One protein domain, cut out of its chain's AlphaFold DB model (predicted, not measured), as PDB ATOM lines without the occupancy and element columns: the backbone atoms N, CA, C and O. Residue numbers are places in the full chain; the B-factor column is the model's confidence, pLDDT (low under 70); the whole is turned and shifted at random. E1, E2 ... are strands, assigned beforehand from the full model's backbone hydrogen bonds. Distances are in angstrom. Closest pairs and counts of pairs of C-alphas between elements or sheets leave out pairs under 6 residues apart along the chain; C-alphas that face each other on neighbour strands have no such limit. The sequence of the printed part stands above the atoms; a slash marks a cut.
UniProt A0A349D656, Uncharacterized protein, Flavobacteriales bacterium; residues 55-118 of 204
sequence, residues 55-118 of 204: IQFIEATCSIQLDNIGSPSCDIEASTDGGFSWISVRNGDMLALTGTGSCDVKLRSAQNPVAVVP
ATOM      1  N   ILE A  55     -32.914   8.425  -3.748       85.25
ATOM      2  CA  ILE A  55     -34.181   7.692  -3.658       85.25
ATOM      3  C   ILE A  55     -34.738   7.866  -2.247       85.25
ATOM      4  O   ILE A  55     -34.137   7.391  -1.283       85.25
ATOM      5  N   GLN A  56     -35.918   8.470  -2.125       86.31
ATOM      6  CA  GLN A  56     -36.695   8.442  -0.888       86.31
ATOM      7  C   GLN A  56     -37.764   7.349  -0.987       86.31
ATOM      8  O   GLN A  56     -38.681   7.437  -1.800       86.31
ATOM      9  N   PHE A  57     -37.657   6.308  -0.157       83.56
ATOM     10  CA  PHE A  57     -38.663   5.243  -0.087       83.56
ATOM     11  C   PHE A  57     -39.845   5.640   0.809       83.56
ATOM     12  O   PHE A  57     -39.654   6.150   1.914       83.56
ATOM     13  N   ILE A  58     -41.061   5.374   0.333       79.00
ATOM     14  CA  ILE A  58     -42.329   5.658   1.002       79.00
ATOM     15  C   ILE A  58     -43.063   4.326   1.197       79.00
ATOM     16  O   ILE A  58     -43.781   3.838   0.324       79.00
ATOM     17  N   GLU A  59     -42.865   3.734   2.375       74.31
ATOM     18  CA  GLU A  59     -43.371   2.404   2.738       74.31
ATOM     19  C   GLU A  59     -44.904   2.305   2.654       74.31
ATOM     20  O   GLU A  59     -45.432   1.345   2.101       74.31
ATOM     21  N   ALA A  60     -45.618   3.340   3.114       69.94
ATOM     22  CA  ALA A  60     -47.083   3.369   3.169       69.94
ATOM     23  C   ALA A  60     -47.774   3.213   1.799       69.94
ATOM     24  O   ALA A  60     -48.901   2.734   1.736       69.94
ATOM     25  N   THR A  61     -47.108   3.621   0.718       70.44
ATOM     26  CA  THR A  61     -47.624   3.571  -0.661       70.44
ATOM     27  C   THR A  61     -46.811   2.641  -1.560       70.44
ATOM     28  O   THR A  61     -47.053   2.610  -2.763       70.44
ATOM     29  N   CYS A  62     -45.841   1.903  -1.000       75.94
ATOM     30  CA  CYS A  62     -44.878   1.086  -1.745       75.94
ATOM     31  C   CYS A  62     -44.297   1.843  -2.962       75.94
ATOM     32  O   CYS A  62     -44.253   1.355  -4.093       75.94
ATOM     33  N   SER A  63     -43.889   3.093  -2.736       81.00
ATOM     34  CA  SER A  63     -43.423   3.991  -3.790       81.00
ATOM     35  C   SER A  63     -42.071   4.603  -3.457       81.00
ATOM     36  O   SER A  63     -41.622   4.618  -2.310       81.00
ATOM     37  N   ILE A  64     -41.399   5.101  -4.487       84.44
ATOM     38  CA  ILE A  64     -40.177   5.888  -4.369       84.44
ATOM     39  C   ILE A  64     -40.406   7.286  -4.922       84.44
ATOM     40  O   ILE A  64     -41.128   7.462  -5.902       84.44
ATOM     41  N   GLN A  65     -39.750   8.268  -4.324       88.50
ATOM     42  CA  GLN A  65     -39.542   9.582  -4.915       88.50
ATOM     43  C   GLN A  65     -38.099   9.662  -5.423       88.50
ATOM     44  O   GLN A  65     -37.179   9.182  -4.753       88.50
ATOM     45  N   LEU A  66     -37.922  10.198  -6.634       87.81
ATOM     46  CA  LEU A  66     -36.611  10.342  -7.266       87.81
ATOM     47  C   LEU A  66     -36.112  11.783  -7.166       87.81
ATOM     48  O   LEU A  66     -36.684  12.693  -7.773       87.81
ATOM     49  N   ASP A  67     -35.004  11.966  -6.460       86.62
ATOM     50  CA  ASP A  67     -34.411  13.272  -6.194       86.62
ATOM     51  C   ASP A  67     -33.040  13.422  -6.852       86.62
ATOM     52  O   ASP A  67     -32.322  12.460  -7.122       86.62
ATOM     53  N   ASN A  68     -32.667  14.669  -7.131       82.75
ATOM     54  CA  ASN A  68     -31.409  15.046  -7.764       82.75
ATOM     55  C   ASN A  68     -31.166  14.400  -9.148       82.75
ATOM     56  O   ASN A  68     -30.016  14.317  -9.573       82.75
ATOM     57  N   ILE A  69     -32.212  13.991  -9.884       80.81
ATOM     58  CA  ILE A  69     -32.078  13.237 -11.152       80.81
ATOM     59  C   ILE A  69     -31.428  14.015 -12.311       80.81
ATOM     60  O   ILE A  69     -30.900  13.406 -13.242       80.81
ATOM     61  N   GLY A  70     -31.431  15.352 -12.281       73.19
ATOM     62  CA  GLY A  70     -30.805  16.189 -13.309       73.19
ATOM     63  C   GLY A  70     -31.546  17.496 -13.590       73.19
ATOM     64  O   GLY A  70     -32.464  17.887 -12.871       73.19
ATOM     65  N   SER A  71     -31.127  18.187 -14.654       69.19
ATOM     66  CA  SER A  71     -31.755  19.433 -15.112       69.19
ATOM     67  C   SER A  71     -33.152  19.178 -15.702       69.19
ATOM     68  O   SER A  71     -33.301  18.236 -16.480       69.19
ATOM     69  N   PRO A  72     -34.159  20.046 -15.472       64.56
ATOM     70  CA  PRO A  72     -35.478  19.938 -16.110       64.56
ATOM     71  C   PRO A  72     -35.465  20.173 -17.635       64.56
ATOM     72  O   PRO A  72     -36.502  20.062 -18.278       64.56
ATOM     73  N   SER A  73     -34.310  20.510 -18.222       71.19
ATOM     74  CA  SER A  73     -34.091  20.573 -19.675       71.19
ATOM     75  C   SER A  73     -33.822  19.207 -20.326       71.19
ATOM     76  O   SER A  73     -33.541  19.152 -21.520       71.19
ATOM     77  N   CYS A  74     -33.823  18.130 -19.539       77.19
ATOM     78  CA  CYS A  74     -33.572  16.762 -19.970       77.19
ATOM     79  C   CYS A  74     -34.861  15.935 -19.954       77.19
ATOM     80  O   CYS A  74     -35.574  15.933 -18.952       77.19
ATOM     81  N   ASP A  75     -35.095  15.158 -21.011       85.56
ATOM     82  CA  ASP A  75     -36.084  14.080 -20.984       85.56
ATOM     83  C   ASP A  75     -35.461  12.877 -20.266       85.56
ATOM     84  O   ASP A  75     -34.595  12.183 -20.812       85.56
ATOM     85  N   ILE A  76     -35.850  12.672 -19.010       87.31
ATOM     86  CA  ILE A  76     -35.314  11.621 -18.141       87.31
ATOM     87  C   ILE A  76     -36.331  10.484 -18.056       87.31
ATOM     88  O   ILE A  76     -37.532  10.719 -17.935       87.31
ATOM     89  N   GLU A  77     -35.843   9.249 -18.104       89.56
ATOM     90  CA  GLU A  77     -36.648   8.045 -17.925       89.56
ATOM     91  C   GLU A  77     -36.154   7.240 -16.725       89.56
ATOM     92  O   GLU A  77     -34.946   7.071 -16.530       89.56
ATOM     93  N   ALA A  78     -37.095   6.701 -15.957       88.94
ATOM     94  CA  ALA A  78     -36.848   5.768 -14.872       88.94
ATOM     95  C   ALA A  78     -37.457   4.397 -15.178       88.94
ATOM     96  O   ALA A  78     -38.472   4.284 -15.862       88.94
ATOM     97  N   SER A  79     -36.845   3.362 -14.624       85.06
ATOM     98  CA  SER A  79     -37.332   1.990 -14.617       85.06
ATOM     99  C   SER A  79     -37.339   1.482 -13.179       85.06
ATOM    100  O   SER A  79     -36.362   1.691 -12.458       85.06
ATOM    101  N   THR A  80     -38.426   0.829 -12.765       80.75
ATOM    102  CA  THR A  80     -38.587   0.203 -11.437       80.75
ATOM    103  C   THR A  80     -38.568  -1.328 -11.490       80.75
ATOM    104  O   THR A  80     -38.677  -1.977 -10.452       80.75
ATOM    105  N   ASP A  81     -38.396  -1.907 -12.683       73.69
ATOM    106  CA  ASP A  81     -38.421  -3.350 -12.956       73.69
ATOM    107  C   ASP A  81     -37.055  -3.916 -13.391       73.69
ATOM    108  O   ASP A  81     -36.961  -5.035 -13.891       73.69
ATOM    109  N   GLY A  82     -35.976  -3.151 -13.215       76.31
ATOM    110  CA  GLY A  82     -34.642  -3.553 -13.647       76.31
ATOM    111  C   GLY A  82     -34.336  -3.320 -15.130       76.31
ATOM    112  O   GLY A  82     -33.295  -3.774 -15.615       76.31
ATOM    113  N   GLY A  83     -35.154  -2.536 -15.830       79.06
ATOM    114  CA  GLY A  83     -34.867  -2.010 -17.166       79.06
ATOM    115  C   GLY A  83     -35.698  -2.628 -18.289       79.06
ATOM    116  O   GLY A  83     -35.369  -2.387 -19.454       79.06
ATOM    117  N   PHE A  84     -36.742  -3.401 -17.971       77.25
ATOM    118  CA  PHE A  84     -37.673  -3.942 -18.965       77.25
ATOM    119  C   PHE A  84     -38.625  -2.855 -19.478       77.25
ATOM    120  O   PHE A  84     -38.819  -2.742 -20.691       77.25
ATOM    121  N   SER A  85     -39.165  -2.021 -18.585       81.94
ATOM    122  CA  SER A  85     -39.994  -0.859 -18.916       81.94
ATOM    123  C   SER A  85     -39.362   0.449 -18.437       81.94
ATOM    124  O   SER A  85     -38.541   0.469 -17.518       81.94
ATOM    125  N   TRP A  86     -39.713   1.544 -19.113       85.56
ATOM    126  CA  TRP A  86     -39.157   2.877 -18.894       85.56
ATOM    127  C   TRP A  86     -40.281   3.911 -18.940       85.56
ATOM    128  O   TRP A  86     -41.121   3.881 -19.840       85.56
ATOM    129  N   ILE A  87     -40.297   4.808 -17.958       87.88
ATOM    130  CA  ILE A  87     -41.343   5.803 -17.714       87.88
ATOM    131  C   ILE A  87     -40.676   7.177 -17.670       87.88
ATOM    132  O   ILE A  87     -39.671   7.342 -16.979       87.88
ATOM    133  N   SER A  88     -41.205   8.170 -18.388       88.69
ATOM    134  CA  SER A  88     -40.684   9.542 -18.328       88.69
ATOM    135  C   SER A  88     -40.955  10.174 -16.960       88.69
ATOM    136  O   SER A  88     -42.078  10.098 -16.464       88.69
ATOM    137  N   VAL A  89     -39.945  10.819 -16.372       87.62
ATOM    138  CA  VAL A  89     -39.988  11.358 -15.003       87.62
ATOM    139  C   VAL A  89     -39.334  12.730 -14.874       87.62
ATOM    140  O   VAL A  89     -38.484  13.131 -15.671       87.62
ATOM    141  N   ARG A  90     -39.714  13.442 -13.818       86.75
ATOM    142  CA  ARG A  90     -39.159  14.718 -13.367       86.75
ATOM    143  C   ARG A  90     -38.678  14.612 -11.923       86.75
ATOM    144  O   ARG A  90     -38.998  13.677 -11.197       86.75
ATOM    145  N   ASN A  91     -37.872  15.587 -11.507       85.19
ATOM    146  CA  ASN A  91     -37.340  15.623 -10.151       85.19
ATOM    147  C   ASN A  91     -38.473  15.771  -9.127       85.19
ATOM    148  O   ASN A  91     -39.226  16.744  -9.188       85.19
ATOM    149  N   GLY A  92     -38.534  14.853  -8.166       83.44
ATOM    150  CA  GLY A  92     -39.588  14.787  -7.162       83.44
ATOM    151  C   GLY A  92     -40.848  14.035  -7.611       83.44
ATOM    152  O   GLY A  92     -41.793  13.979  -6.825       83.44
ATOM    153  N   ASP A  93     -40.883  13.445  -8.812       86.12
ATOM    154  CA  ASP A  93     -41.971  12.543  -9.205       86.12
ATOM    155  C   ASP A  93     -41.957  11.270  -8.344       86.12
ATOM    156  O   ASP A  93     -40.905  10.787  -7.910       86.12
ATOM    157  N   MET A  94     -43.151  10.721  -8.108       84.81
ATOM    158  CA  MET A  94     -43.364   9.521  -7.304       84.81
ATOM    159  C   MET A  94     -43.692   8.325  -8.205       84.81
ATOM    160  O   MET A  94     -44.605   8.396  -9.026       84.81
ATOM    161  N   LEU A  95     -42.969   7.220  -8.028       82.69
ATOM    162  CA  LEU A  95     -43.116   5.985  -8.796       82.69
ATOM    163  C   LEU A  95     -43.538   4.834  -7.888       82.69
ATOM    164  O   LEU A  95     -42.905   4.593  -6.860       82.69
ATOM    165  N   ALA A  96     -44.566   4.089  -8.287       77.38
ATOM    166  CA  ALA A  96     -44.923   2.836  -7.629       77.38
ATOM    167  C   ALA A  96     -43.864   1.754  -7.909       77.38
ATOM    168  O   ALA A  96     -43.370   1.626  -9.035       77.38
ATOM    169  N   LEU A  97     -43.531   0.958  -6.892       74.88
ATOM    170  CA  LEU A  97     -42.731  -0.252  -7.052       74.88
ATOM    171  C   LEU A  97     -43.658  -1.446  -7.300       74.88
ATOM    172  O   LEU A  97     -44.590  -1.699  -6.543       74.88
ATOM    173  N   THR A  98     -43.386  -2.195  -8.366       60.88
ATOM    174  CA  THR A  98     -44.228  -3.307  -8.838       60.88
ATOM    175  C   THR A  98     -43.689  -4.692  -8.463       60.88
ATOM    176  O   THR A  98     -44.297  -5.699  -8.818       60.88
ATOM    177  N   GLY A  99     -42.566  -4.773  -7.738       54.47
ATOM    178  CA  GLY A  99     -41.866  -6.029  -7.451       54.47
ATOM    179  C   GLY A  99     -41.404  -6.187  -6.003       54.47
ATOM    180  O   GLY A  99     -41.114  -5.216  -5.307       54.47
ATOM    181  N   THR A 100     -41.291  -7.445  -5.572       49.09
ATOM    182  CA  THR A 100     -40.792  -7.847  -4.249       49.09
ATOM    183  C   THR A 100     -39.276  -8.065  -4.276       49.09
ATOM    184  O   THR A 100     -38.811  -9.063  -4.830       49.09
ATOM    185  N   GLY A 101     -38.487  -7.175  -3.665       58.47
ATOM    186  CA  GLY A 101     -37.033  -7.349  -3.552       58.47
ATOM    187  C   GLY A 101     -36.259  -6.054  -3.304       58.47
ATOM    188  O   GLY A 101     -36.800  -5.078  -2.798       58.47
ATOM    189  N   SER A 102     -34.976  -6.030  -3.669       61.28
ATOM    190  CA  SER A 102     -34.188  -4.791  -3.747       61.28
ATOM    191  C   SER A 102     -34.768  -3.842  -4.799       61.28
ATOM    192  O   SER A 102     -35.201  -4.310  -5.851       61.28
ATOM    193  N   CYS A 103     -34.687  -2.523  -4.590       70.44
ATOM    194  CA  CYS A 103     -35.080  -1.565  -5.625       70.44
ATOM    195  C   CYS A 103     -34.057  -1.580  -6.776       70.44
ATOM    196  O   CYS A 103     -33.037  -0.890  -6.723       70.44
ATOM    197  N   ASP A 104     -34.336  -2.361  -7.827       75.56
ATOM    198  CA  ASP A 104     -33.600  -2.325  -9.100       75.56
ATOM    199  C   ASP A 104     -34.075  -1.134  -9.947       75.56
ATOM    200  O   ASP A 104     -34.683  -1.264 -11.011       75.56
ATOM    201  N   VAL A 105     -33.846   0.055  -9.385       81.50
ATOM    202  CA  VAL A 105     -34.252   1.337  -9.948       81.50
ATOM    203  C   VAL A 105     -33.130   1.860 -10.827       81.50
ATOM    204  O   VAL A 105     -32.000   2.054 -10.372       81.50
ATOM    205  N   LYS A 106     -33.449   2.107 -12.094       86.25
ATOM    206  CA  LYS A 106     -32.497   2.547 -13.116       86.25
ATOM    207  C   LYS A 106     -32.982   3.845 -13.741       86.25
ATOM    208  O   LYS A 106     -34.170   3.998 -14.002       86.25
ATOM    209  N   LEU A 107     -32.058   4.765 -14.004       88.19
ATOM    210  CA  LEU A 107     -32.339   6.063 -14.616       88.19
ATOM    211  C   LEU A 107     -31.536   6.200 -15.912       88.19
ATOM    212  O   LEU A 107     -30.393   5.747 -15.974       88.19
ATOM    213  N   ARG A 108     -32.097   6.832 -16.942       87.62
ATOM    214  CA  ARG A 108     -31.381   7.164 -18.184       87.62
ATOM    215  C   ARG A 108     -31.918   8.450 -18.810       87.62
ATOM    216  O   ARG A 108     -32.984   8.936 -18.445       87.62
ATOM    217  N   SER A 109     -31.191   8.977 -19.786       85.56
ATOM    218  CA  SER A 109     -31.714  10.002 -20.696       85.56
ATOM    219  C   SER A 109     -32.475   9.328 -21.835       85.56
ATOM    220  O   SER A 109     -31.944   8.400 -22.448       85.56
ATOM    221  N   ALA A 110     -33.667   9.817 -22.187       84.50
ATOM    222  CA  ALA A 110     -34.387   9.357 -23.382       84.50
ATOM    223  C   ALA A 110     -33.574   9.606 -24.671       84.50
ATOM    224  O   ALA A 110     -33.717   8.904 -25.670       84.50
ATOM    225  N   GLN A 111     -32.683  10.602 -24.633       80.12
ATOM    226  CA  GLN A 111     -31.843  11.037 -25.748       80.12
ATOM    227  C   GLN A 111     -30.533  10.222 -25.833       80.12
ATOM    228  O   GLN A 111     -29.908  10.170 -26.890       80.12
ATOM    229  N   ASN A 112     -30.135   9.538 -24.750       75.62
ATOM    230  CA  ASN A 112     -29.063   8.536 -24.741       75.62
ATOM    231  C   ASN A 112     -29.455   7.332 -23.853       75.62
ATOM    232  O   ASN A 112     -29.001   7.224 -22.709       75.62
ATOM    233  N   PRO A 113     -30.282   6.403 -24.372       77.06
ATOM    234  CA  PRO A 113     -30.870   5.325 -23.577       77.06
ATOM    235  C   PRO A 113     -29.893   4.188 -23.222       77.06
ATOM    236  O   PRO A 113     -30.285   3.230 -22.558       77.06
ATOM    237  N   VAL A 114     -28.635   4.267 -23.671       74.94
ATOM    238  CA  VAL A 114     -27.583   3.270 -23.393       74.94
ATOM    239  C   VAL A 114     -26.863   3.575 -22.072       74.94
ATOM    240  O   VAL A 114     -26.375   2.665 -21.403       74.94
ATOM    241  N   ALA A 115     -26.811   4.849 -21.672       77.00
ATOM    242  CA  ALA A 115     -26.154   5.290 -20.447       77.00
ATOM    243  C   ALA A 115     -27.111   5.208 -19.244       77.00
ATOM    244  O   ALA A 115     -27.785   6.180 -18.901       77.00
ATOM    245  N   VAL A 116     -27.157   4.039 -18.594       83.12
ATOM    246  CA  VAL A 116     -27.847   3.882 -17.304       83.12
ATOM    247  C   VAL A 116     -27.019   4.524 -16.192       83.12
ATOM    248  O   VAL A 116     -25.839   4.218 -16.017       83.12
ATOM    249  N   VAL A 117     -27.658   5.405 -15.431       83.38
ATOM    250  CA  VAL A 117     -27.095   6.118 -14.285       83.38
ATOM    251  C   VAL A 117     -27.363   5.321 -12.999       83.38
ATOM    252  O   VAL A 117     -28.496   4.879 -12.796       83.38
ATOM    253  N   PRO A 118     -26.360   5.130 -12.121       76.50
ATOM    254  CA  PRO A 118     -26.551   4.513 -10.809       76.50
ATOM    255  C   PRO A 118     -27.140   5.510  -9.797       76.50
ATOM    256  O   PRO A 118     -26.831   6.701  -9.835       76.50
TER     257      PRO A 118
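What this domain is: This is residues 55 to 118 of the 204 residues of an uncharacterized protein of Flavobacteriales bacterium (UniProt A0A349D656). Two small strand sheets stand apart from each other, one of E1, E2 and E5 and one of E4, E3, E6 and E7, and the chain crosses between them three times, from E2 to E3, from E4 to E5 and from E5 to E6. The hairpin of E1 and E2 makes one end of the body, with Ala 60 in its turn, and the hairpin of E6 and E7 makes the opposite end, where Asn 112 begins E7. The printed part has 64 residues, with no named helix and seven named strands, E1 to E7 in chain order; the class is all strand, though the strands hold 29 of the 64 residues, which is under half. The first sheet has the order E1, E2, E5 and is antiparallel; the second has the order E4, E3, E6, E7, with E3, E6 and E7 antiparallel and E4 meeting E3 only at a point. The whole is compact, with a radius of gyration of the C-alphas of 11.2 A and spans of 32 by 22 by 16 A.

Where its parts are: E1, residues 55 to 58, is 9.6 A long from first to last C-alpha and begins at C-alpha 55 (-34.181, 7.692, -3.658). A tight link of four residues leads to E2, residues 63 to 67, 13.2 A long. After a short link of eight residues comes E3, residues 76 to 79, 10.5 A long, beginning at C-alpha 76 (-35.314, 11.621, -18.141). E4, residues 87 to 89, is 6.3 A long, and a tight link of four residues leads from it to E5, residues 94 to 96, 6.9 A long. E6, residues 106 to 109, is 10.7 A long. A tight link of two residues leads to E7, residues 112 to 117, which with six residues is the longest strand by residues; it measures 10.9 A and ends at C-alpha 117 (-27.095, 6.118, -14.285).

How they stand to each other: E1 and E2 form an antiparallel hairpin, with 151 degrees between their directions. N 58 and O 63 are 2.8 A apart, and N 65 and O 56 are 2.9 A apart, both within hydrogen-bond range. E5 is the antiparallel neighbour of E2 at 146 degrees; N 95 and O 64 are within hydrogen-bond range at 2.8 A. E2 is the inner strand of this sheet, and E1 and E5 are its edge strands. In the other sheet the inner strands E3 and E6 are antiparallel at 155 degrees. The C-alphas of Ala 78 and Leu 107 face each other at 4.5 A; N 79 and O 106 are within hydrogen-bond range at 2.8 A, and N 108 and O 77 at 2.9 A. The edge strand E4 meets E3 only at a point, where the C-alphas of Ser 88 and Glu 77 face each other at 4.3 A. E6 and the edge strand E7 form an antiparallel hairpin at 140 degrees, with N 117 and O 107 within hydrogen-bond range at 2.8 A. Each of E1, E2 and E5 is apart from each of E3, E4, E6 and E7, with no C-alpha of the one within 8 A of the other.

The domain as a whole: The two C-alphas farthest apart are those of Ala 60 and Asn 112, at 33.6 A, while the first and last printed C-alphas, of Ile 55 and Pro 118, are 10.9 A apart. The centre of E3 is nearest to the mean of the C-alphas, at 4.7 A, and that of E7 is farthest, at 12.4 A. The printed part has no cut, and no link is long; the link from E5 to E6, nine residues, is short. The mean pLDDT of the printed part is 79.1, and confidence is low, under 70, at residue 60, residues 71 to 72 and residues 98 to 102.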